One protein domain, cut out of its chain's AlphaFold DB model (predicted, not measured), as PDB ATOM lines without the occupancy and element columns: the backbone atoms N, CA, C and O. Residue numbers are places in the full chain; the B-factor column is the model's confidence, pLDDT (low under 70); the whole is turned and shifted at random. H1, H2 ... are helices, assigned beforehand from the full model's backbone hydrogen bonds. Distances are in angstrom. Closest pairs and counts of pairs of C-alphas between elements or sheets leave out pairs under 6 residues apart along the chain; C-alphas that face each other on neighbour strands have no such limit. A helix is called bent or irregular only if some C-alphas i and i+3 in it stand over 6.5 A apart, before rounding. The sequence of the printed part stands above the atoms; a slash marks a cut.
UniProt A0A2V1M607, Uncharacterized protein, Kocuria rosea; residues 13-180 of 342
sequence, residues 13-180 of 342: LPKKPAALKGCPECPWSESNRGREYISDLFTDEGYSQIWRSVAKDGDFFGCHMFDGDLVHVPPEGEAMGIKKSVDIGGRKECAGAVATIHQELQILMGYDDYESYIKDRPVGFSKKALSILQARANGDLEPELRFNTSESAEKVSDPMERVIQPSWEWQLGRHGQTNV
ATOM      1  N   LEU A  13     172.861 239.932 154.621       69.38
ATOM      2  CA  LEU A  13     172.353 238.647 155.086       69.38
ATOM      3  C   LEU A  13     173.514 237.712 155.461       69.38
ATOM      4  O   LEU A  13     174.452 237.549 154.674       69.38
ATOM      5  N   PRO A  14     173.433 237.010 156.608       76.50
ATOM      6  CA  PRO A  14     174.480 236.086 157.022       76.50
ATOM      7  C   PRO A  14     174.623 234.958 156.001       76.50
ATOM      8  O   PRO A  14     173.624 234.382 155.556       76.50
ATOM      9  N   LYS A  15     175.864 234.621 155.640       84.06
ATOM     10  CA  LYS A  15     176.149 233.480 154.766       84.06
ATOM     11  C   LYS A  15     175.996 232.192 155.567       84.06
ATOM     12  O   LYS A  15     176.499 232.072 156.677       84.06
ATOM     13  N   LYS A  16     175.290 231.216 155.006       84.56
ATOM     14  CA  LYS A  16     175.024 229.921 155.631       84.56
ATOM     15  C   LYS A  16     175.699 228.804 154.830       84.56
ATOM     16  O   LYS A  16     175.684 228.871 153.597       84.56
ATOM     17  N   PRO A  17     176.227 227.760 155.493       85.00
ATOM     18  CA  PRO A  17     176.770 226.591 154.811       85.00
ATOM     19  C   PRO A  17     175.762 225.940 153.861       85.00
ATOM     20  O   PRO A  17     174.540 226.041 154.050       85.00
ATOM     21  N   ALA A  18     176.281 225.241 152.854       83.88
ATOM     22  CA  ALA A  18     175.461 224.533 151.885       83.88
ATOM     23  C   ALA A  18     174.557 223.471 152.527       83.88
ATOM     24  O   ALA A  18     174.808 222.944 153.613       83.88
ATOM     25  N   ALA A  19     173.474 223.133 151.821       78.62
ATOM     26  CA  ALA A  19     172.738 221.912 152.124       78.62
ATOM     27  C   ALA A  19     173.620 220.706 151.784       78.62
ATOM     28  O   ALA A  19     174.412 220.771 150.851       78.62
ATOM     29  N   LEU A  20     173.430 219.587 152.482       75.38
ATOM     30  CA  LEU A  20     174.150 218.360 152.142       75.38
ATOM     31  C   LEU A  20     173.715 217.817 150.768       75.38
ATOM     32  O   LEU A  20     174.526 217.276 150.029       75.38
ATOM     33  N   LYS A  21     172.444 217.999 150.386       75.38
ATOM     34  CA  LYS A  21     171.918 217.536 149.098       75.38
ATOM     35  C   LYS A  21     171.723 218.694 148.121       75.38
ATOM     36  O   LYS A  21     171.169 219.731 148.495       75.38
ATOM     37  N   GLY A  22     172.139 218.480 146.872       74.19
ATOM     38  CA  GLY A  22     171.779 219.334 145.746       74.19
ATOM     39  C   GLY A  22     170.273 219.339 145.479       74.19
ATOM     40  O   GLY A  22     169.530 218.449 145.903       74.19
ATOM     41  N   CYS A  23     169.802 220.423 144.870       75.56
ATOM     42  CA  CYS A  23     168.423 220.521 144.418       75.56
ATOM     43  C   CYS A  23     168.313 220.013 142.973       75.56
ATOM     44  O   CYS A  23     169.262 220.199 142.213       75.56
ATOM     45  N   PRO A  24     167.130 219.539 142.539       79.06
ATOM     46  CA  PRO A  24     166.910 219.114 141.152       79.06
ATOM     47  C   PRO A  24     167.275 220.170 140.097       79.06
ATOM     48  O   PRO A  24     167.612 219.829 138.973       79.06
ATOM     49  N   GLU A  25     167.242 221.451 140.470       78.19
ATOM     50  CA  GLU A  25     167.547 222.603 139.614       78.19
ATOM     51  C   GLU A  25     169.032 223.013 139.653       78.19
ATOM     52  O   GLU A  25     169.395 224.106 139.241       78.19
ATOM     53  N   CYS A  26     169.929 222.197 140.209       82.50
ATOM     54  CA  CYS A  26     171.322 222.593 140.410       82.50
ATOM     55  C   CYS A  26     172.044 222.888 139.072       82.50
ATOM     56  O   CYS A  26     172.185 221.963 138.268       82.50
ATOM     57  N   PRO A  27     172.579 224.110 138.839       85.88
ATOM     58  CA  PRO A  27     173.286 224.450 137.598       85.88
ATOM     59  C   PRO A  27     174.648 223.762 137.480       85.88
ATOM     60  O   PRO A  27     175.217 223.697 136.393       85.88
ATOM     61  N   TRP A  28     175.163 223.236 138.592       89.00
ATOM     62  CA  TRP A  28     176.399 222.459 138.646       89.00
ATOM     63  C   TRP A  28     176.185 220.995 138.263       89.00
ATOM     64  O   TRP A  28     177.160 220.299 138.006       89.00
ATOM     65  N   SER A  29     174.938 220.514 138.242       88.06
ATOM     66  CA  SER A  29     174.642 219.129 137.880       88.06
ATOM     67  C   SER A  29     174.774 218.917 136.374       88.06
ATOM     68  O   SER A  29     174.274 219.716 135.581       88.06
ATOM     69  N   GLU A  30     175.391 217.803 135.978       89.44
ATOM     70  CA  GLU A  30     175.517 217.427 134.568       89.44
ATOM     71  C   GLU A  30     174.163 217.293 133.864       89.44
ATOM     72  O   GLU A  30     174.035 217.679 132.705       89.44
ATOM     73  N   SER A  31     173.138 216.793 134.561       89.06
ATOM     74  CA  SER A  31     171.809 216.566 133.978       89.06
ATOM     75  C   SER A  31     171.070 217.855 133.616       89.06
ATOM     76  O   SER A  31     170.100 217.800 132.866       89.06
ATOM     77  N   ASN A  32     171.521 219.003 134.129       87.69
ATOM     78  CA  ASN A  32     170.933 220.305 133.835       87.69
ATOM     79  C   ASN A  32     171.760 221.131 132.837       87.69
ATOM     80  O   ASN A  32     171.387 222.265 132.536       87.69
ATOM     81  N   ARG A  33     172.879 220.612 132.312       90.62
ATOM     82  CA  ARG A  33     173.682 221.332 131.312       90.62
ATOM     83  C   ARG A  33     172.846 221.618 130.061       90.62
ATOM     84  O   ARG A  33     172.235 220.716 129.498       90.62
ATOM     85  N   GLY A  34     172.839 222.875 129.623       85.75
ATOM     86  CA  GLY A  34     172.096 223.331 128.446       85.75
ATOM     87  C   GLY A  34     170.578 223.383 128.633       85.75
ATOM     88  O   GLY A  34     169.861 223.606 127.661       85.75
ATOM     89  N   ARG A  35     170.072 223.182 129.858       83.12
ATOM     90  CA  ARG A  35     168.644 223.313 130.152       83.12
ATOM     91  C   ARG A  35     168.186 224.742 129.868       83.12
ATOM     92  O   ARG A  35     168.807 225.701 130.319       83.12
ATOM     93  N   GLU A  36     167.071 224.872 129.156       76.19
ATOM     94  CA  GLU A  36     166.435 226.169 128.957       76.19
ATOM     95  C   GLU A  36     165.983 226.734 130.308       76.19
ATOM     96  O   GLU A  36     165.332 226.054 131.108       76.19
ATOM     97  N   TYR A  37     166.365 227.977 130.578       72.31
ATOM     98  CA  TYR A  37     166.058 228.665 131.820       72.31
ATOM     99  C   TYR A  37     166.061 230.174 131.591       72.31
ATOM    100  O   TYR A  37     166.686 230.681 130.663       72.31
ATOM    101  N   ILE A  38     165.411 230.910 132.490       63.53
ATOM    102  CA  ILE A  38     165.302 232.377 132.439       63.53
ATOM    103  C   ILE A  38     166.643 233.122 132.593       63.53
ATOM    104  O   ILE A  38     166.671 234.346 132.558       63.53
ATOM    105  N   SER A  39     167.746 232.416 132.828       71.31
ATOM    106  CA  SER A  39     169.095 232.969 132.948       71.31
ATOM    107  C   SER A  39     170.120 232.015 132.346       71.31
ATOM    108  O   SER A  39     169.858 230.826 132.194       71.31
ATOM    109  N   ASP A  40     171.322 232.525 132.119       77.12
ATOM    110  CA  ASP A  40     172.472 231.821 131.546       77.12
ATOM    111  C   ASP A  40     173.118 230.764 132.461       77.12
ATOM    112  O   ASP A  40     174.012 230.051 132.029       77.12
ATOM    113  N   LEU A  41     172.652 230.601 133.706       80.12
ATOM    114  CA  LEU A  41     173.215 229.669 134.700       80.12
ATOM    115  C   LEU A  41     173.421 228.221 134.207       80.12
ATOM    116  O   LEU A  41     174.283 227.513 134.727       80.12
ATOM    117  N   PHE A  42     172.631 227.771 133.233       85.94
ATOM    118  CA  PHE A  42     172.701 226.416 132.687       85.94
ATOM    119  C   PHE A  42     173.493 226.317 131.377       85.94
ATOM    120  O   PHE A  42     173.752 225.204 130.920       85.94
ATOM    121  N   THR A  43     173.940 227.434 130.795       88.69
ATOM    122  CA  THR A  43     174.852 227.422 129.640       88.69
ATOM    123  C   THR A  43     176.298 227.202 130.090       88.69
ATOM    124  O   THR A  43     176.604 227.173 131.288       88.69
ATOM    125  N   ASP A  44     177.201 226.989 129.137       90.88
ATOM    126  CA  ASP A  44     178.626 226.806 129.424       90.88
ATOM    127  C   ASP A  44     179.313 228.147 129.728       90.88
ATOM    128  O   ASP A  44     180.227 228.211 130.552       90.88
ATOM    129  N   GLU A  45     178.826 229.244 129.151       87.94
ATOM    130  CA  GLU A  45     179.265 230.611 129.445       87.94
ATOM    131  C   GLU A  45     178.891 231.011 130.876       87.94
ATOM    132  O   GLU A  45     179.760 231.437 131.643       87.94
ATOM    133  N   GLY A  46     177.629 230.803 131.272       85.38
ATOM    134  CA  GLY A  46     177.186 231.072 132.639       85.38
ATOM    135  C   GLY A  46     177.941 230.221 133.657       85.38
ATOM    136  O   GLY A  46     178.396 230.743 134.677       85.38
ATOM    137  N   TYR A  47     178.180 228.940 133.345       91.06
ATOM    138  CA  TYR A  47     179.031 228.071 134.164       91.06
ATOM    139  C   TYR A  47     180.475 228.581 134.264       91.06
ATOM    140  O   TYR A  47     181.041 228.640 135.354       91.06
ATOM    141  N   SER A  48     181.074 228.993 133.144       92.44
ATOM    142  CA  SER A  48     182.432 229.552 133.111       92.44
ATOM    143  C   SER A  48     182.545 230.788 134.006       92.44
ATOM    144  O   SER A  48     183.529 230.937 134.733       92.44
ATOM    145  N   GLN A  49     181.520 231.647 134.002       87.44
ATOM    146  CA  GLN A  49     181.473 232.849 134.832       87.44
ATOM    147  C   GLN A  49     181.405 232.512 136.330       87.44
ATOM    148  O   GLN A  49     182.182 233.071 137.107       87.44
ATOM    149  N   ILE A  50     180.505 231.610 136.741       88.69
ATOM    150  CA  ILE A  50     180.344 231.233 138.160       88.69
ATOM    151  C   ILE A  50     181.529 230.411 138.669       88.69
ATOM    152  O   ILE A  50     181.968 230.594 139.802       88.69
ATOM    153  N   TRP A  51     182.095 229.527 137.845       94.38
ATOM    154  CA  TRP A  51     183.248 228.740 138.259       94.38
ATOM    155  C   TRP A  51     184.491 229.606 138.381       94.38
ATOM    156  O   TRP A  51     185.252 229.414 139.319       94.38
ATOM    157  N   ARG A  52     184.688 230.616 137.524       94.00
ATOM    158  CA  ARG A  52     185.812 231.550 137.681       94.00
ATOM    159  C   ARG A  52     185.818 232.221 139.055       94.00
ATOM    160  O   ARG A  52     186.886 232.275 139.660       94.00
ATOM    161  N   SER A  53     184.681 232.720 139.550       90.75
ATOM    162  CA  SER A  53     184.653 233.389 140.862       90.75
ATOM    163  C   SER A  53     185.066 232.430 141.983       90.75
ATOM    164  O   SER A  53     185.846 232.783 142.863       90.75
ATOM    165  N   VAL A  54     184.637 231.170 141.912       93.19
ATOM    166  CA  VAL A  54     185.048 230.141 142.876       93.19
ATOM    167  C   VAL A  54     186.528 229.772 142.695       93.19
ATOM    168  O   VAL A  54     187.311 229.828 143.639       93.19
ATOM    169  N   ALA A  55     186.940 229.441 141.475       96.12
ATOM    170  CA  ALA A  55     188.251 228.883 141.167       96.12
ATOM    171  C   ALA A  55     189.391 229.901 141.233       96.12
ATOM    172  O   ALA A  55     190.515 229.547 141.581       96.12
ATOM    173  N   LYS A  56     189.152 231.168 140.887       94.25
ATOM    174  CA  LYS A  56     190.188 232.211 140.914       94.25
ATOM    175  C   LYS A  56     190.149 233.041 142.183       94.25
ATOM    176  O   LYS A  56     191.226 233.384 142.677       94.25
ATOM    177  N   ASP A  57     188.963 233.304 142.720       90.62
ATOM    178  CA  ASP A  57     188.786 234.225 143.842       90.62
ATOM    179  C   ASP A  57     188.399 233.548 145.158       90.62
ATOM    180  O   ASP A  57     188.526 234.188 146.196       90.62
ATOM    181  N   GLY A  58     188.020 232.264 145.148       90.44
ATOM    182  CA  GLY A  58     187.544 231.559 146.342       90.44
ATOM    183  C   GLY A  58     186.140 231.993 146.771       90.44
ATOM    184  O   GLY A  58     185.763 231.793 147.928       90.44
ATOM    185  N   ASP A  59     185.382 232.620 145.865       88.31
ATOM    186  CA  ASP A  59     184.110 233.248 146.199       88.31
ATOM    187  C   ASP A  59     183.044 232.238 146.627       88.31
ATOM    188  O   ASP A  59     182.961 231.099 146.165       88.31
ATOM    189  N   PHE A  60     182.164 232.721 147.497       85.88
ATOM    190  CA  PHE A  60     180.915 232.062 147.839       85.88
ATOM    191  C   PHE A  60     179.951 232.117 146.648       85.88
ATOM    192  O   PHE A  60     179.631 233.205 146.162       85.88
ATOM    193  N   PHE A  61     179.420 230.963 146.239       83.94
ATOM    194  CA  PHE A  61     178.302 230.901 145.300       83.94
ATOM    195  C   PHE A  61     177.014 230.546 146.044       83.94
ATOM    196  O   PHE A  61     176.835 229.422 146.526       83.94
ATOM    197  N   GLY A  62     176.112 231.520 146.146       79.31
ATOM    198  CA  GLY A  62     174.816 231.327 146.777       79.31
ATOM    199  C   GLY A  62     173.935 230.375 145.981       79.31
ATOM    200  O   GLY A  62     174.090 230.173 144.777       79.31
ATOM    201  N   CYS A  63     172.997 229.733 146.665       74.94
ATOM    202  CA  CYS A  63     172.037 228.880 145.999       74.94
ATOM    203  C   CYS A  63     171.178 229.736 145.067       74.94
ATOM    204  O   CYS A  63     170.433 230.587 145.536       74.94
ATOM    205  N   HIS A  64     171.233 229.482 143.760       68.75
ATOM    206  CA  HIS A  64     170.474 230.247 142.765       68.75
ATOM    207  C   HIS A  64     168.947 230.238 142.995       68.75
ATOM    208  O   HIS A  64     168.259 231.106 142.483       68.75
ATOM    209  N   MET A  65     168.420 229.296 143.790       59.59
ATOM    210  CA  MET A  65     167.009 229.239 144.209       59.59
ATOM    211  C   MET A  65     166.674 230.120 145.429       59.59
ATOM    212  O   MET A  65     165.497 230.331 145.723       59.59
ATOM    213  N   PHE A  66     167.688 230.580 146.174       52.91
ATOM    214  CA  PHE A  66     167.559 231.270 147.467       52.91
ATOM    215  C   PHE A  66     168.364 232.572 147.561       52.91
ATOM    216  O   PHE A  66     168.164 233.320 148.517       52.91
ATOM    217  N   ASP A  67     169.287 232.849 146.634       52.94
ATOM    218  CA  ASP A  67     169.999 234.123 146.613       52.94
ATOM    219  C   ASP A  67     168.973 235.226 146.305       52.94
ATOM    220  O   ASP A  67     168.201 235.142 145.347       52.94
ATOM    221  N   GLY A  68     168.915 236.206 147.208       40.53
ATOM    222  CA  GLY A  68     167.818 237.156 147.433       40.53
ATOM    223  C   GLY A  68     167.365 238.037 146.262       40.53
ATOM    224  O   GLY A  68     166.463 238.846 146.457       40.53
ATOM    225  N   ASP A  69     167.901 237.864 145.056       40.91
ATOM    226  CA  ASP A  69     167.405 238.528 143.845       40.91
ATOM    227  C   ASP A  69     166.102 237.886 143.326       40.91
ATOM    228  O   ASP A  69     165.325 238.515 142.605       40.91
ATOM    229  N   LEU A  70     165.818 236.634 143.706       44.03
ATOM    230  CA  LEU A  70     164.549 235.948 143.432       44.03
ATOM    231  C   LEU A  70     163.608 236.066 144.638       44.03
ATOM    232  O   LEU A  70     163.158 235.080 145.228       44.03
ATOM    233  N   VAL A  71     163.236 237.299 145.000       45.22
ATOM    234  CA  VAL A  71     162.072 237.513 145.883       45.22
ATOM    235  C   VAL A  71     160.808 236.913 145.240       45.22
ATOM    236  O   VAL A  71     159.912 236.461 145.955       45.22
ATOM    237  N   HIS A  72     160.793 236.779 143.912       49.19
ATOM    238  CA  HIS A  72     159.721 236.187 143.125       49.19
ATOM    239  C   HIS A  72     160.302 235.217 142.080       49.19
ATOM    240  O   HIS A  72     161.181 235.602 141.307       49.19
ATOM    241  N   VAL A  73     159.828 233.963 142.059       53.81
ATOM    242  CA  VAL A  73     159.933 233.130 140.852       53.81
ATOM    243  C   VAL A  73     158.934 233.750 139.877       53.81
ATOM    244  O   VAL A  73     157.762 233.837 140.233       53.81
ATOM    245  N   PRO A  74     159.369 234.276 138.721       52.12
ATOM    246  CA  PRO A  74     158.441 234.910 137.796       52.12
ATOM    247  C   PRO A  74     157.447 233.858 137.257       52.12
ATOM    248  O   PRO A  74     157.793 232.670 137.254       52.12
ATOM    249  N   PRO A  75     156.238 234.242 136.807       58.75
ATOM    250  CA  PRO A  75     155.210 233.299 136.351       58.75
ATOM    251  C   PRO A  75     155.702 232.300 135.296       58.75
ATOM    252  O   PRO A  75     155.293 231.141 135.290       58.75
ATOM    253  N   GLU A  76     156.632 232.717 134.439       56.53
ATOM    254  CA  GLU A  76     157.288 231.865 133.447       56.53
ATOM    255  C   GLU A  76     158.097 230.746 134.115       56.53
ATOM    256  O   GLU A  76     158.060 229.601 133.676       56.53
ATOM    257  N   GLY A  77     158.780 231.047 135.221       61.47
ATOM    258  CA  GLY A  77     159.500 230.047 136.002       61.47
ATOM    259  C   GLY A  77     158.560 229.070 136.713       61.47
ATOM    260  O   GLY A  77     158.811 227.865 136.724       61.47
ATOM    261  N   GLU A  78     157.440 229.558 137.249       64.94
ATOM    262  CA  GLU A  78     156.412 228.698 137.851       64.94
ATOM    263  C   GLU A  78     155.781 227.760 136.810       64.94
ATOM    264  O   GLU A  78     155.587 226.573 137.085       64.94
ATOM    265  N   ALA A  79     155.539 228.254 135.590       65.00
ATOM    266  CA  ALA A  79     155.062 227.455 134.460       65.00
ATOM    267  C   ALA A  79     156.064 226.364 134.036       65.00
ATOM    268  O   ALA A  79     155.656 225.292 133.589       65.00
ATOM    269  N   MET A  80     157.364 226.594 134.241       59.41
ATOM    270  CA  MET A  80     158.429 225.595 134.062       59.41
ATOM    271  C   MET A  80     158.566 224.631 135.256       59.41
ATOM    272  O   MET A  80     159.479 223.807 135.287       59.41
ATOM    273  N   GLY A  81     157.676 224.716 136.251       61.19
ATOM    274  CA  GLY A  81     157.669 223.863 137.441       61.19
ATOM    275  C   GLY A  81     158.661 224.278 138.532       61.19
ATOM    276  O   GLY A  81     158.842 223.537 139.503       61.19
ATOM    277  N   ILE A  82     159.293 225.449 138.410       58.72
ATOM    278  CA  ILE A  82     160.277 225.955 139.374       58.72
ATOM    279  C   ILE A  82     159.536 226.449 140.619       58.72
ATOM    280  O   ILE A  82     158.618 227.261 140.537       58.72
ATOM    281  N   LYS A  83     159.937 225.970 141.800       57.28
ATOM    282  CA  LYS A  83     159.300 226.326 143.079       57.28
ATOM    283  C   LYS A  83     160.267 227.077 143.978       57.28
ATOM    284  O   LYS A  83     161.373 226.600 144.222       57.28
ATOM    285  N   LYS A  84     159.837 228.216 144.527       54.06
ATOM    286  CA  LYS A  84     160.649 228.982 145.479       54.06
ATOM    287  C   LYS A  84     160.949 228.172 146.750       54.06
ATOM    288  O   LYS A  84     160.098 227.456 147.277       54.06
ATOM    289  N   SER A  85     162.166 228.348 147.260       48.41
ATOM    290  CA  SER A  85     162.556 228.144 148.659       48.41
ATOM    291  C   SER A  85     161.527 228.629 149.690       48.41
ATOM    292  O   SER A  85     161.280 229.830 149.701       48.41
ATOM    293  N   VAL A  86     160.980 227.800 150.592       44.56
ATOM    294  CA  VAL A  86     160.117 228.277 151.706       44.56
ATOM    295  C   VAL A  86     160.894 229.147 152.714       44.56
ATOM    296  O   VAL A  86     160.302 229.844 153.528       44.56
ATOM    297  N   ASP A  87     162.226 229.110 152.657       50.97
ATOM    298  CA  ASP A  87     163.112 229.632 153.692       50.97
ATOM    299  C   ASP A  87     163.828 230.901 153.193       50.97
ATOM    300  O   ASP A  87     164.874 230.832 152.543       50.97
ATOM    301  N   ILE A  88     163.249 232.078 153.460       50.84
ATOM    302  CA  ILE A  88     163.905 233.383 153.245       50.84
ATOM    303  C   ILE A  88     164.773 233.674 154.481       50.84
ATOM    304  O   ILE A  88     164.473 234.538 155.299       50.84
ATOM    305  N   GLY A  89     165.807 232.855 154.672       58.56
ATOM    306  CA  GLY A  89     166.843 233.052 155.685       58.56
ATOM    307  C   GLY A  89     168.109 233.695 155.103       58.56
ATOM    308  O   GLY A  89     168.087 234.305 154.042       58.56
ATOM    309  N   GLY A  90     169.238 233.527 155.803       62.78
ATOM    310  CA  GLY A  90     170.570 233.916 155.312       62.78
ATOM    311  C   GLY A  90     170.981 233.239 153.994       62.78
ATOM    312  O   GLY A  90     170.434 232.195 153.629       62.78
ATOM    313  N   ARG A  91     171.972 233.811 153.298       74.00
ATOM    314  CA  ARG A  91     172.450 233.361 151.980       74.00
ATOM    315  C   ARG A  91     173.082 231.982 152.071       74.00
ATOM    316  O   ARG A  91     174.214 231.840 152.524       74.00
ATOM    317  N   LYS A  92     172.355 230.955 151.647       79.81
ATOM    318  CA  LYS A  92     172.833 229.573 151.698       79.81
ATOM    319  C   LYS A  92     173.766 229.277 150.534       79.81
ATOM    320  O   LYS A  92     173.417 229.577 149.397       79.81
ATOM    321  N   GLU A  93     174.915 228.665 150.797       84.62
ATOM    322  CA  GLU A  93     175.820 228.231 149.731       84.62
ATOM    323  C   GLU A  93     175.181 227.130 148.874       84.62
ATOM    324  O   GLU A  93     174.388 226.307 149.350       84.62
ATOM    325  N   CYS A  94     175.501 227.108 147.585       84.69
ATOM    326  CA  CYS A  94     175.034 226.067 146.688       84.69
ATOM    327  C   CYS A  94     175.733 224.732 146.986       84.69
ATOM    328  O   CYS A  94     176.954 224.627 146.905       84.69
ATOM    329  N   ALA A  95     174.945 223.684 147.241       85.44
ATOM    330  CA  ALA A  95     175.461 222.328 147.437       85.44
ATOM    331  C   ALA A  95     176.238 221.805 146.217       85.44
ATOM    332  O   ALA A  95     177.248 221.131 146.385       85.44
ATOM    333  N   GLY A  96     175.808 222.163 145.001       88.19
ATOM    334  CA  GLY A  96     176.528 221.827 143.772       88.19
ATOM    335  C   GLY A  96     177.907 222.473 143.697       88.19
ATOM    336  O   GLY A  96     178.876 221.783 143.416       88.19
ATOM    337  N   ALA A  97     178.014 223.761 144.046       90.00
ATOM    338  CA  ALA A  97     179.303 224.447 144.094       90.00
ATOM    339  C   ALA A  97     180.251 223.786 145.105       90.00
ATOM    340  O   ALA A  97     181.405 223.526 144.784       90.00
ATOM    341  N   VAL A  98     179.758 223.450 146.304       91.00
ATOM    342  CA  VAL A  98     180.560 222.756 147.327       91.00
ATOM    343  C   VAL A  98     180.969 221.351 146.877       91.00
ATOM    344  O   VAL A  98     182.094 220.935 147.145       91.00
ATOM    345  N   ALA A  99     180.102 220.625 146.165       89.62
ATOM    346  CA  ALA A  99     180.433 219.318 145.598       89.62
ATOM    347  C   ALA A  99     181.514 219.420 144.509       89.62
ATOM    348  O   ALA A  99     182.477 218.657 144.549       89.62
ATOM    349  N   THR A 100     181.417 220.394 143.601       91.62
ATOM    350  CA  THR A 100     182.458 220.661 142.594       91.62
ATOM    351  C   THR A 100     183.766 221.093 143.256       91.62
ATOM    352  O   THR A 100     184.831 220.625 142.861       91.62
ATOM    353  N   ILE A 101     183.704 221.917 144.311       93.38
ATOM    354  CA  ILE A 101     184.889 222.286 145.095       93.38
ATOM    355  C   ILE A 101     185.543 221.048 145.699       93.38
ATOM    356  O   ILE A 101     186.756 220.883 145.601       93.38
ATOM    357  N   HIS A 102     184.745 220.171 146.306       91.19
ATOM    358  CA  HIS A 102     185.244 218.943 146.905       91.19
ATOM    359  C   HIS A 102     185.910 218.041 145.864       91.19
ATOM    360  O   HIS A 102     187.029 217.593 146.088       91.19
ATOM    361  N   GLN A 103     185.261 217.818 144.718       91.06
ATOM    362  CA  GLN A 103     185.818 217.030 143.619       91.06
ATOM    363  C   GLN A 103     187.159 217.600 143.143       91.06
ATOM    364  O   GLN A 103     188.129 216.857 143.019       91.06
ATOM    365  N   GLU A 104     187.244 218.910 142.921       94.44
ATOM    366  CA  GLU A 104     188.471 219.546 142.440       94.44
ATOM    367  C   GLU A 104     189.586 219.540 143.504       94.44
ATOM    368  O   GLU A 104     190.753 219.366 143.160       94.44
ATOM    369  N   LEU A 105     189.250 219.641 144.799       92.81
ATOM    370  CA  LEU A 105     190.214 219.461 145.895       92.81
ATOM    371  C   LEU A 105     190.751 218.024 145.947       92.81
ATOM    372  O   LEU A 105     191.954 217.843 146.114       92.81
ATOM    373  N   GLN A 106     189.896 217.010 145.761       91.88
ATOM    374  CA  GLN A 106     190.333 215.607 145.685       91.88
ATOM    375  C   GLN A 106     191.270 215.377 144.493       91.88
ATOM    376  O   GLN A 106     192.273 214.681 144.626       91.88
ATOM    377  N   ILE A 107     190.980 215.997 143.343       94.12
ATOM    378  CA  ILE A 107     191.864 215.950 142.174       94.12
ATOM    379  C   ILE A 107     193.208 216.609 142.494       94.12
ATOM    380  O   ILE A 107     194.244 215.999 142.248       94.12
ATOM    381  N   LEU A 108     193.209 217.810 143.083       95.06
ATOM    382  CA  LEU A 108     194.430 218.516 143.481       95.06
ATOM    383  C   LEU A 108     195.291 217.689 144.443       95.06
ATOM    384  O   LEU A 108     196.505 217.655 144.280       95.06
ATOM    385  N   MET A 109     194.680 216.999 145.411       93.44
ATOM    386  CA  MET A 109     195.389 216.118 146.352       93.44
ATOM    387  C   MET A 109     196.083 214.927 145.673       93.44
ATOM    388  O   MET A 109     196.951 214.308 146.285       93.44
ATOM    389  N   GLY A 110     195.708 214.599 144.435       96.19
ATOM    390  CA  GLY A 110     196.374 213.589 143.615       96.19
ATOM    391  C   GLY A 110     197.638 214.078 142.899       96.19
ATOM    392  O   GLY A 110     198.321 213.260 142.288       96.19
ATOM    393  N   TYR A 111     197.950 215.378 142.950       97.50
ATOM    394  CA  TYR A 111     199.165 215.957 142.373       97.50
ATOM    395  C   TYR A 111     200.249 216.159 143.436       97.50
ATOM    396  O   TYR A 111     199.962 216.557 144.563       97.50
ATOM    397  N   ASP A 112     201.510 215.956 143.045       96.12
ATOM    398  CA  ASP A 112     202.668 216.152 143.930       96.12
ATOM    399  C   ASP A 112     202.889 217.629 144.297       96.12
ATOM    400  O   ASP A 112     203.373 217.955 145.385       96.12
ATOM    401  N   ASP A 113     202.546 218.537 143.381       96.12
ATOM    402  CA  ASP A 113     202.733 219.969 143.548       96.12
ATOM    403  C   ASP A 113     201.685 220.790 142.776       96.12
ATOM    404  O   ASP A 113     201.045 220.331 141.825       96.12
ATOM    405  N   TYR A 114     201.524 222.047 143.195       96.25
ATOM    406  CA  TYR A 114     200.553 222.965 142.601       96.25
ATOM    407  C   TYR A 114     200.859 223.316 141.135       96.25
ATOM    408  O   TYR A 114     199.931 223.547 140.361       96.25
ATOM    409  N   GLU A 115     202.133 223.407 140.749       97.81
ATOM    410  CA  GLU A 115     202.516 223.817 139.392       97.81
ATOM    411  C   GLU A 115     202.158 222.723 138.378       97.81
ATOM    412  O   GLU A 115     201.637 223.019 137.302       97.81
ATOM    413  N   SER A 116     202.347 221.458 138.752       97.94
ATOM    414  CA  SER A 116     201.879 220.295 137.999       97.94
ATOM    415  C   SER A 116     200.349 220.278 137.896       97.94
ATOM    416  O   SER A 116     199.809 220.148 136.797       97.94
ATOM    417  N   TYR A 117     199.645 220.518 139.009       97.88
ATOM    418  CA  TYR A 117     198.179 220.601 139.036       97.88
ATOM    419  C   TYR A 117     197.629 221.678 138.093       97.88
ATOM    420  O   TYR A 117     196.803 221.383 137.234       97.88
ATOM    421  N   ILE A 118     198.082 222.929 138.218       97.06
ATOM    422  CA  ILE A 118     197.505 224.040 137.446       97.06
ATOM    423  C   ILE A 118     197.874 223.962 135.961       97.06
ATOM    424  O   ILE A 118     197.137 224.472 135.117       97.06
ATOM    425  N   LYS A 119     199.002 223.321 135.628       96.94
ATOM    426  CA  LYS A 119     199.400 223.056 134.243       96.94
ATOM    427  C   LYS A 119     198.436 222.085 133.565       96.94
ATOM    428  O   LYS A 119     198.020 222.346 132.438       96.94
ATOM    429  N   ASP A 120     198.073 221.006 134.249       97.19
ATOM    430  CA  ASP A 120     197.159 219.993 133.715       97.19
ATOM    431  C   ASP A 120     195.689 220.416 133.844       97.19
ATOM    432  O   ASP A 120     194.843 220.024 133.038       97.19
ATOM    433  N   ARG A 121     195.382 221.261 134.834       96.62
ATOM    434  CA  ARG A 121     194.043 221.782 135.128       96.62
ATOM    435  C   ARG A 121     194.041 223.311 135.142       96.62
ATOM    436  O   ARG A 121     193.845 223.918 136.192       96.62
ATOM    437  N   PRO A 122     194.189 223.979 133.983       95.88
ATOM    438  CA  PRO A 122     194.252 225.447 133.892       95.88
ATOM    439  C   PRO A 122     192.995 226.169 134.408       95.88
ATOM    440  O   PRO A 122     193.058 227.349 134.793       95.88
ATOM    441  N   VAL A 123     191.857 225.467 134.454       96.56
ATOM    442  CA  VAL A 123     190.599 225.972 135.034       96.56
ATOM    443  C   VAL A 123     190.418 225.629 136.507       96.56
ATOM    444  O   VAL A 123     189.406 225.987 137.100       96.56
ATOM    445  N   GLY A 124     191.405 224.973 137.106       96.25
ATOM    446  CA  GLY A 124     191.459 224.654 138.517       96.25
ATOM    447  C   GLY A 124     191.714 225.869 139.410       96.25
ATOM    448  O   GLY A 124     191.789 227.030 138.966       96.25
ATOM    449  N   PHE A 125     191.852 225.583 140.701       97.94
ATOM    450  CA  PHE A 125     191.994 226.590 141.738       97.94
ATOM    451  C   PHE A 125     193.277 227.407 141.602       97.94
ATOM    452  O   PHE A 125     194.364 226.876 141.405       97.94
ATOM    453  N   SER A 126     193.161 228.721 141.786       96.56
ATOM    454  CA  SER A 126     194.306 229.595 142.021       96.56
ATOM    455  C   SER A 126     194.843 229.408 143.446       96.56
ATOM    456  O   SER A 126     194.099 229.045 144.357       96.56
ATOM    457  N   LYS A 127     196.109 229.771 143.693       96.69
ATOM    458  CA  LYS A 127     196.667 229.821 145.063       96.69
ATOM    459  C   LYS A 127     195.825 230.685 146.019       96.69
ATOM    460  O   LYS A 127     195.691 230.338 147.188       96.69
ATOM    461  N   LYS A 128     195.237 231.784 145.521       96.00
ATOM    462  CA  LYS A 128     194.325 232.655 146.288       96.00
ATOM    463  C   LYS A 128     193.035 231.923 146.656       96.00
ATOM    464  O   LYS A 128     192.606 231.985 147.802       96.00
ATOM    465  N   ALA A 129     192.416 231.237 145.699       96.44
ATOM    466  CA  ALA A 129     191.205 230.474 145.966       96.44
ATOM    467  C   ALA A 129     191.483 229.354 146.974       96.44
ATOM    468  O   ALA A 129     190.729 229.203 147.927       96.44
ATOM    469  N   LEU A 130     192.602 228.637 146.832       96.25
ATOM    470  CA  LEU A 130     192.994 227.583 147.771       96.25
ATOM    471  C   LEU A 130     193.164 228.094 149.199       96.25
ATOM    472  O   LEU A 130     192.667 227.454 150.120       96.25
ATOM    473  N   SER A 131     193.818 229.241 149.408       95.62
ATOM    474  CA  SER A 131     193.981 229.780 150.764       95.62
ATOM    475  C   SER A 131     192.641 230.146 151.407       95.62
ATOM    476  O   SER A 131     192.431 229.876 152.588       95.62
ATOM    477  N   ILE A 132     191.710 230.699 150.625       95.88
ATOM    478  CA  ILE A 132     190.357 231.032 151.081       95.88
ATOM    479  C   ILE A 132     189.561 229.764 151.385       95.88
ATOM    480  O   ILE A 132     188.979 229.650 152.460       95.88
ATOM    481  N   LEU A 133     189.548 228.790 150.475       94.19
ATOM    482  CA  LEU A 133     188.824 227.532 150.660       94.19
ATOM    483  C   LEU A 133     189.391 226.735 151.842       94.19
ATOM    484  O   LEU A 133     188.616 226.182 152.615       94.19
ATOM    485  N   GLN A 134     190.707 226.750 152.061       92.56
ATOM    486  CA  GLN A 134     191.318 226.138 153.241       92.56
ATOM    487  C   GLN A 134     190.866 226.821 154.537       92.56
ATOM    488  O   GLN A 134     190.467 226.135 155.474       92.56
ATOM    489  N   ALA A 135     190.878 228.158 154.592       93.50
ATOM    490  CA  ALA A 135     190.383 228.898 155.755       93.50
ATOM    491  C   ALA A 135     188.904 228.575 156.037       93.50
ATOM    492  O   ALA A 135     188.514 228.357 157.180       93.50
ATOM    493  N   ARG A 136     188.081 228.456 154.990       93.12
ATOM    494  CA  ARG A 136     186.671 228.059 155.119       93.12
ATOM    495  C   ARG A 136     186.499 226.610 155.575       93.12
ATOM    496  O   ARG A 136     185.586 226.331 156.344       93.12
ATOM    497  N   ALA A 137     187.348 225.691 155.117       89.25
ATOM    498  CA  ALA A 137     187.333 224.291 155.546       89.25
ATOM    499  C   ALA A 137     187.766 224.122 157.013       89.25
ATOM    500  O   ALA A 137     187.282 223.223 157.692       89.25
ATOM    501  N   ASN A 138     188.629 225.009 157.513       89.62
ATOM    502  CA  ASN A 138     189.042 225.046 158.919       89.62
ATOM    503  C   ASN A 138     188.033 225.761 159.838       89.62
ATOM    504  O   ASN A 138     188.195 225.730 161.055       89.62
ATOM    505  N   GLY A 139     187.019 226.428 159.275       88.62
ATOM    506  CA  GLY A 139     186.083 227.267 160.029       88.62
ATOM    507  C   GLY A 139     186.615 228.665 160.378       88.62
ATOM    508  O   GLY A 139     185.954 229.395 161.111       88.62
ATOM    509  N   ASP A 140     187.765 229.066 159.830       92.19
ATOM    510  CA  ASP A 140     188.375 230.388 160.037       92.19
ATOM    511  C   ASP A 140     187.675 231.494 159.223       92.19
ATOM    512  O   ASP A 140     187.855 232.685 159.487       92.19
ATOM    513  N   LEU A 141     186.889 231.116 158.207       90.75
ATOM    514  CA  LEU A 141     186.156 232.039 157.343       90.75
ATOM    515  C   LEU A 141     184.745 231.528 157.032       90.75
ATOM    516  O   LEU A 141     184.549 230.363 156.688       90.75
ATOM    517  N   GLU A 142     183.758 232.426 157.088       85.50
ATOM    518  CA  GLU A 142     182.366 232.095 156.788       85.50
ATOM    519  C   GLU A 142     181.995 232.229 155.288       85.50
ATOM    520  O   GLU A 142     182.446 233.154 154.602       85.50
ATOM    521  N   PRO A 143     181.091 231.367 154.777       87.56
ATOM    522  CA  PRO A 143     180.544 230.207 155.468       87.56
ATOM    523  C   PRO A 143     181.543 229.045 155.438       87.56
ATOM    524  O   PRO A 143     182.247 228.841 154.444       87.56
ATOM    525  N   GLU A 144     181.548 228.266 156.516       89.25
ATOM    526  CA  GLU A 144     182.309 227.021 156.619       89.25
ATOM    527  C   GLU A 144     181.970 226.079 155.450       89.25
ATOM    528  O   GLU A 144     180.794 225.898 155.105       89.25
ATOM    529  N   LEU A 145     182.993 225.469 154.845       87.44
ATOM    530  CA  LEU A 145     182.796 224.456 153.809       87.44
ATOM    531  C   LEU A 145     182.366 223.132 154.442       87.44
ATOM    532  O   LEU A 145     183.121 222.508 155.181       87.44
ATOM    533  N   ARG A 146     181.153 222.677 154.112       80.12
ATOM    534  CA  ARG A 146     180.609 221.399 154.587       80.12
ATOM    535  C   ARG A 146     180.426 220.430 153.436       80.12
ATOM    536  O   ARG A 146     179.478 220.551 152.660       80.12
ATOM    537  N   PHE A 147     181.325 219.460 153.342       77.25
ATOM    538  CA  PHE A 147     181.260 218.424 152.320       77.25
ATOM    539  C   PHE A 147     180.196 217.383 152.672       77.25
ATOM    540  O   PHE A 147     180.108 216.921 153.810       77.25
ATOM    541  N   ASN A 148     179.380 217.003 151.689       65.31
ATOM    542  CA  ASN A 148     178.490 215.862 151.847       65.31
ATOM    543  C   ASN A 148     179.296 214.566 151.683       65.31
ATOM    544  O   ASN A 148     179.914 214.348 150.645       65.31
ATOM    545  N   THR A 149     179.273 213.709 152.702       57.53
ATOM    546  CA  THR A 149     179.994 212.430 152.734       57.53
ATOM    547  C   THR A 149     179.187 211.256 152.162       57.53
ATOM    548  O   THR A 149     179.688 210.136 152.151       57.53
ATOM    549  N   SER A 150     177.939 211.456 151.720       53.69
ATOM    550  CA  SER A 150     177.116 210.383 151.137       53.69
ATOM    551  C   SER A 150     177.394 210.179 149.641       53.69
ATOM    552  O   SER A 150     177.367 211.150 148.888       53.69
ATOM    553  N   GLU A 151     177.506 208.921 149.196       42.94
ATOM    554  CA  GLU A 151     177.651 208.496 147.784       42.94
ATOM    555  C   GLU A 151     176.520 208.964 146.845       42.94
ATOM    556  O   GLU A 151     176.653 208.889 145.630       42.94
ATOM    557  N   SER A 152     175.413 209.498 147.375       42.84
ATOM    558  CA  SER A 152     174.340 210.117 146.586       42.84
ATOM    559  C   SER A 152     174.608 211.586 146.228       42.84
ATOM    560  O   SER A 152     173.655 212.355 146.064       42.84
ATOM    561  N   ALA A 153     175.871 212.017 146.194       54.38
ATOM    562  CA  ALA A 153     176.229 213.317 145.644       54.38
ATOM    563  C   ALA A 153     175.752 213.351 144.185       54.38
ATOM    564  O   ALA A 153     176.105 212.482 143.391       54.38
ATOM    565  N   GLU A 154     174.886 214.306 143.842       60.09
ATOM    566  CA  GLU A 154     174.527 214.545 142.443       60.09
ATOM    567  C   GLU A 154     175.808 214.644 141.613       60.09
ATOM    568  O   GLU A 154     176.758 215.314 142.023       60.09
ATOM    569  N   LYS A 155     175.836 213.975 140.455       80.62
ATOM    570  CA  LYS A 155     176.965 214.072 139.536       80.62
ATOM    571  C   LYS A 155     177.063 215.522 139.056       80.62
ATOM    572  O   LYS A 155     176.191 216.004 138.322       80.62
ATOM    573  N   VAL A 156     178.071 216.232 139.554       88.38
ATOM    574  CA  VAL A 156     178.392 217.597 139.137       88.38
ATOM    575  C   VAL A 156     179.335 217.562 137.942       88.38
ATOM    576  O   VAL A 156     180.095 216.612 137.777       88.38
ATOM    577  N   SER A 157     179.258 218.582 137.091       89.94
ATOM    578  CA  SER A 157     180.126 218.698 135.920       89.94
ATOM    579  C   SER A 157     181.584 218.904 136.332       89.94
ATOM    580  O   SER A 157     181.866 219.734 137.200       89.94
ATOM    581  N   ASP A 158     182.511 218.219 135.656       92.50
ATOM    582  CA  ASP A 158     183.933 218.562 135.729       92.50
ATOM    583  C   ASP A 158     184.141 219.945 135.074       92.50
ATOM    584  O   ASP A 158     183.773 220.140 133.907       92.50
ATOM    585  N   PRO A 159     184.730 220.930 135.781       94.75
ATOM    586  CA  PRO A 159     185.029 222.227 135.192       94.75
ATOM    587  C   PRO A 159     185.864 222.174 133.905       94.75
ATOM    588  O   PRO A 159     185.642 222.994 133.015       94.75
ATOM    589  N   MET A 160     186.778 221.213 133.755       95.31
ATOM    590  CA  MET A 160     187.593 221.053 132.542       95.31
ATOM    591  C   MET A 160     186.762 220.742 131.291       95.31
ATOM    592  O   MET A 160     187.199 221.051 130.185       95.31
ATOM    593  N   GLU A 161     185.566 220.172 131.445       93.12
ATOM    594  CA  GLU A 161     184.686 219.794 130.330       93.12
ATOM    595  C   GLU A 161     183.702 220.898 129.921       93.12
ATOM    596  O   GLU A 161     183.058 220.811 128.868       93.12
ATOM    597  N   ARG A 162     183.538 221.917 130.773       92.81
ATOM    598  CA  ARG A 162     182.480 222.925 130.632       92.81
ATOM    599  C   ARG A 162     182.995 224.356 130.566       92.81
ATOM    600  O   ARG A 162     182.337 225.213 129.984       92.81
ATOM    601  N   VAL A 163     184.162 224.632 131.144       94.62
ATOM    602  CA  VAL A 163     184.754 225.969 131.109       94.62
ATOM    603  C   VAL A 163     185.353 226.249 129.736       94.62
ATOM    604  O   VAL A 163     186.267 225.563 129.276       94.62
ATOM    605  N   ILE A 164     184.904 227.335 129.115       92.44
ATOM    606  CA  ILE A 164     185.450 227.821 127.850       92.44
ATOM    607  C   ILE A 164     186.657 228.712 128.166       92.44
ATOM    608  O   ILE A 164     186.539 229.917 128.340       92.44
ATOM    609  N   GLN A 165     187.853 228.129 128.246       89.75
ATOM    610  CA  GLN A 165     189.079 228.850 128.633       89.75
ATOM    611  C   GLN A 165     189.379 230.159 127.873       89.75
ATOM    612  O   GLN A 165     189.824 231.115 128.512       89.75
ATOM    613  N   PRO A 166     189.190 230.269 126.544       88.94
ATOM    614  CA  PRO A 166     189.439 231.531 125.848       88.94
ATOM    615  C   PRO A 166     188.308 232.557 126.027       88.94
ATOM    616  O   PRO A 166     188.431 233.675 125.525       88.94
ATOM    617  N   SER A 167     187.206 232.205 126.698       84.31
ATOM    618  CA  SER A 167     186.057 233.092 126.845       84.31
ATOM    619  C   SER A 167     186.337 234.254 127.792       84.31
ATOM    620  O   SER A 167     187.182 234.199 128.690       84.31
ATOM    621  N   TRP A 168     185.591 235.336 127.603       83.00
ATOM    622  CA  TRP A 168     185.721 236.533 128.425       83.00
ATOM    623  C   TRP A 168     185.217 236.289 129.847       83.00
ATOM    624  O   TRP A 168     185.793 236.809 130.805       83.00
ATOM    625  N   GLU A 169     184.195 235.444 129.990       84.56
ATOM    626  CA  GLU A 169     183.654 234.974 131.262       84.56
ATOM    627  C   GLU A 169     184.762 234.348 132.106       84.56
ATOM    628  O   GLU A 169     184.907 234.691 133.281       84.56
ATOM    629  N   TRP A 170     185.588 233.495 131.490       90.44
ATOM    630  CA  TRP A 170     186.706 232.859 132.169       90.44
ATOM    631  C   TRP A 170     187.911 233.775 132.345       90.44
ATOM    632  O   TRP A 170     188.559 233.672 133.378       90.44
ATOM    633  N   GLN A 171     188.243 234.653 131.394       88.31
ATOM    634  CA  GLN A 171     189.462 235.480 131.443       88.31
ATOM    635  C   GLN A 171     189.331 236.712 132.346       88.31
ATOM    636  O   GLN A 171     190.278 237.083 133.047       88.31
ATOM    637  N   LEU A 172     188.151 237.323 132.384       82.00
ATOM    638  CA  LEU A 172     187.917 238.612 133.037       82.00
ATOM    639  C   LEU A 172     186.950 238.509 134.218       82.00
ATOM    640  O   LEU A 172     187.046 239.294 135.165       82.00
ATOM    641  N   GLY A 173     186.061 237.513 134.206       78.19
ATOM    642  CA  GLY A 173     184.974 237.396 135.174       78.19
ATOM    643  C   GLY A 173     183.939 238.493 135.002       78.19
ATOM    644  O   GLY A 173     184.093 239.383 134.168       78.19
ATOM    645  N   ARG A 174     182.879 238.456 135.811       71.94
ATOM    646  CA  ARG A 174     181.724 239.351 135.639       71.94
ATOM    647  C   ARG A 174     182.114 240.833 135.623       71.94
ATOM    648  O   ARG A 174     181.755 241.549 134.699       71.94
ATOM    649  N   HIS A 175     182.890 241.285 136.610       71.94
ATOM    650  CA  HIS A 175     183.266 242.699 136.725       71.94
ATOM    651  C   HIS A 175     184.213 243.132 135.600       71.94
ATOM    652  O   HIS A 175     184.042 244.203 135.023       71.94
ATOM    653  N   GLY A 176     185.190 242.289 135.252       77.50
ATOM    654  CA  GLY A 176     186.103 242.567 134.148       77.50
ATOM    655  C   GLY A 176     185.379 242.603 132.801       77.50
ATOM    656  O   GLY A 176     185.592 243.532 132.029       77.50
ATOM    657  N   GLN A 177     184.461 241.666 132.549       75.31
ATOM    658  CA  GLN A 177     183.610 241.652 131.357       75.31
ATOM    659  C   GLN A 177     182.760 242.922 131.275       75.31
ATOM    660  O   GLN A 177     182.785 243.599 130.250       75.31
ATOM    661  N   THR A 178     182.073 243.302 132.358       75.81
ATOM    662  CA  THR A 178     181.316 244.561 132.418       75.81
ATOM    663  C   THR A 178     182.209 245.765 132.115       75.81
ATOM    664  O   THR A 178     181.842 246.596 131.289       75.81
ATOM    665  N   ASN A 179     183.402 245.840 132.707       77.81
ATOM    666  CA  ASN A 179     184.324 246.952 132.482       77.81
ATOM    667  C   ASN A 179     184.821 247.022 131.033       77.81
ATOM    668  O   ASN A 179     184.880 248.117 130.472       77.81
ATOM    669  N   VAL A 180     185.156 245.889 130.405       80.56
ATOM    670  CA  VAL A 180     185.591 245.889 129.000       80.56
ATOM    671  C   VAL A 180     184.433 246.238 128.073       80.56
ATOM    672  O   VAL A 180     184.626 247.051 127.177       80.56
TER     673      VAL A 180
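Overview. This is residues 13 to 180 of the 342 residues of an uncharacterized protein of Kocuria rosea (UniProt A0A2V1M607). Two helices, H1 and H3, lie in the middle of this domain, with H5, H6 and H7 set round H1 and long loops wound about them. H4 lies toward one end of the longest axis, and the short H2 lies toward the other, on a long loop between H1 and H3. The printed part has 168 residues with seven named helices, H1 to H7 in chain order, and no named strand; the class is all helix, though under half of the residues, 69 of 168, are in named elements. It is compact, with a radius of gyration of the C-alphas of 15.8 A, and spans 50 by 35 by 32 A.

Arrangement. Residues 13 to 43 hold no named element, but residues 15 to 16 form a short parallel pairing with residues 91 to 92. H1, residues 44 to 57, is the hub and touches three helices. It is near H3, residues 95 to 109. H2, residues 75 to 79, touches no helix. H4, residues 114 to 120, is close to H3 but not clearly touching, with the C-alphas of Leu 108 and Tyr 117 closest at 6.2 A, and their lines are about perpendicular at 73 degrees. H5, residues 127 to 137, is apart from H4, but only just, at 8.3 A. H5 and H1 touch only at their ends, H1 with residues 54 to 57 alone; the closest C-alphas, those of Asp 57 and Ala 129, are 4.9 A apart. H6, residues 159 to 162, touches H1, with the C-alphas of Asp 44 and Arg 162 closest at 5.6 A. H7, residues 168 to 180, touches H1 with residues 169 to 174 alone, about perpendicular at 86 degrees; the closest C-alphas are those of Gln 49 and Glu 169, 4.7 A apart. Each O i to N i+4 pair is within hydrogen-bond range in H2, H3, H4 and H5; 9 of 10 are in H1 and 6 of 9 in H7, and H6 is too short for such a pair.

Along the chain. H1 begins at C-alpha 44 (178.626, 226.806, 129.424) and is 19.1 A long from first to last C-alpha. H3 is 20.9 A, H5 15.1 A and H4 10.0 A; H2 and H6 are shorter, at 6.1 A and 5.3 A. H7 measures 9.4 A, ends at C-alpha 180 (185.591, 245.889, 129.000), and is irregular, with C-alphas 171 and 174 lying 9.6 A apart.

Size, cuts and confidence. The C-alphas farthest apart, those of Pro 75 and Asp 112, are 51.0 A apart. The printed part has no cut. The links H1 to H2, H2 to H3 and H5 to H6 are long. Mean pLDDT of the printed part is 81.0; it is under 70 at residues 13 and 38, 64 to 90 and 148 to 154.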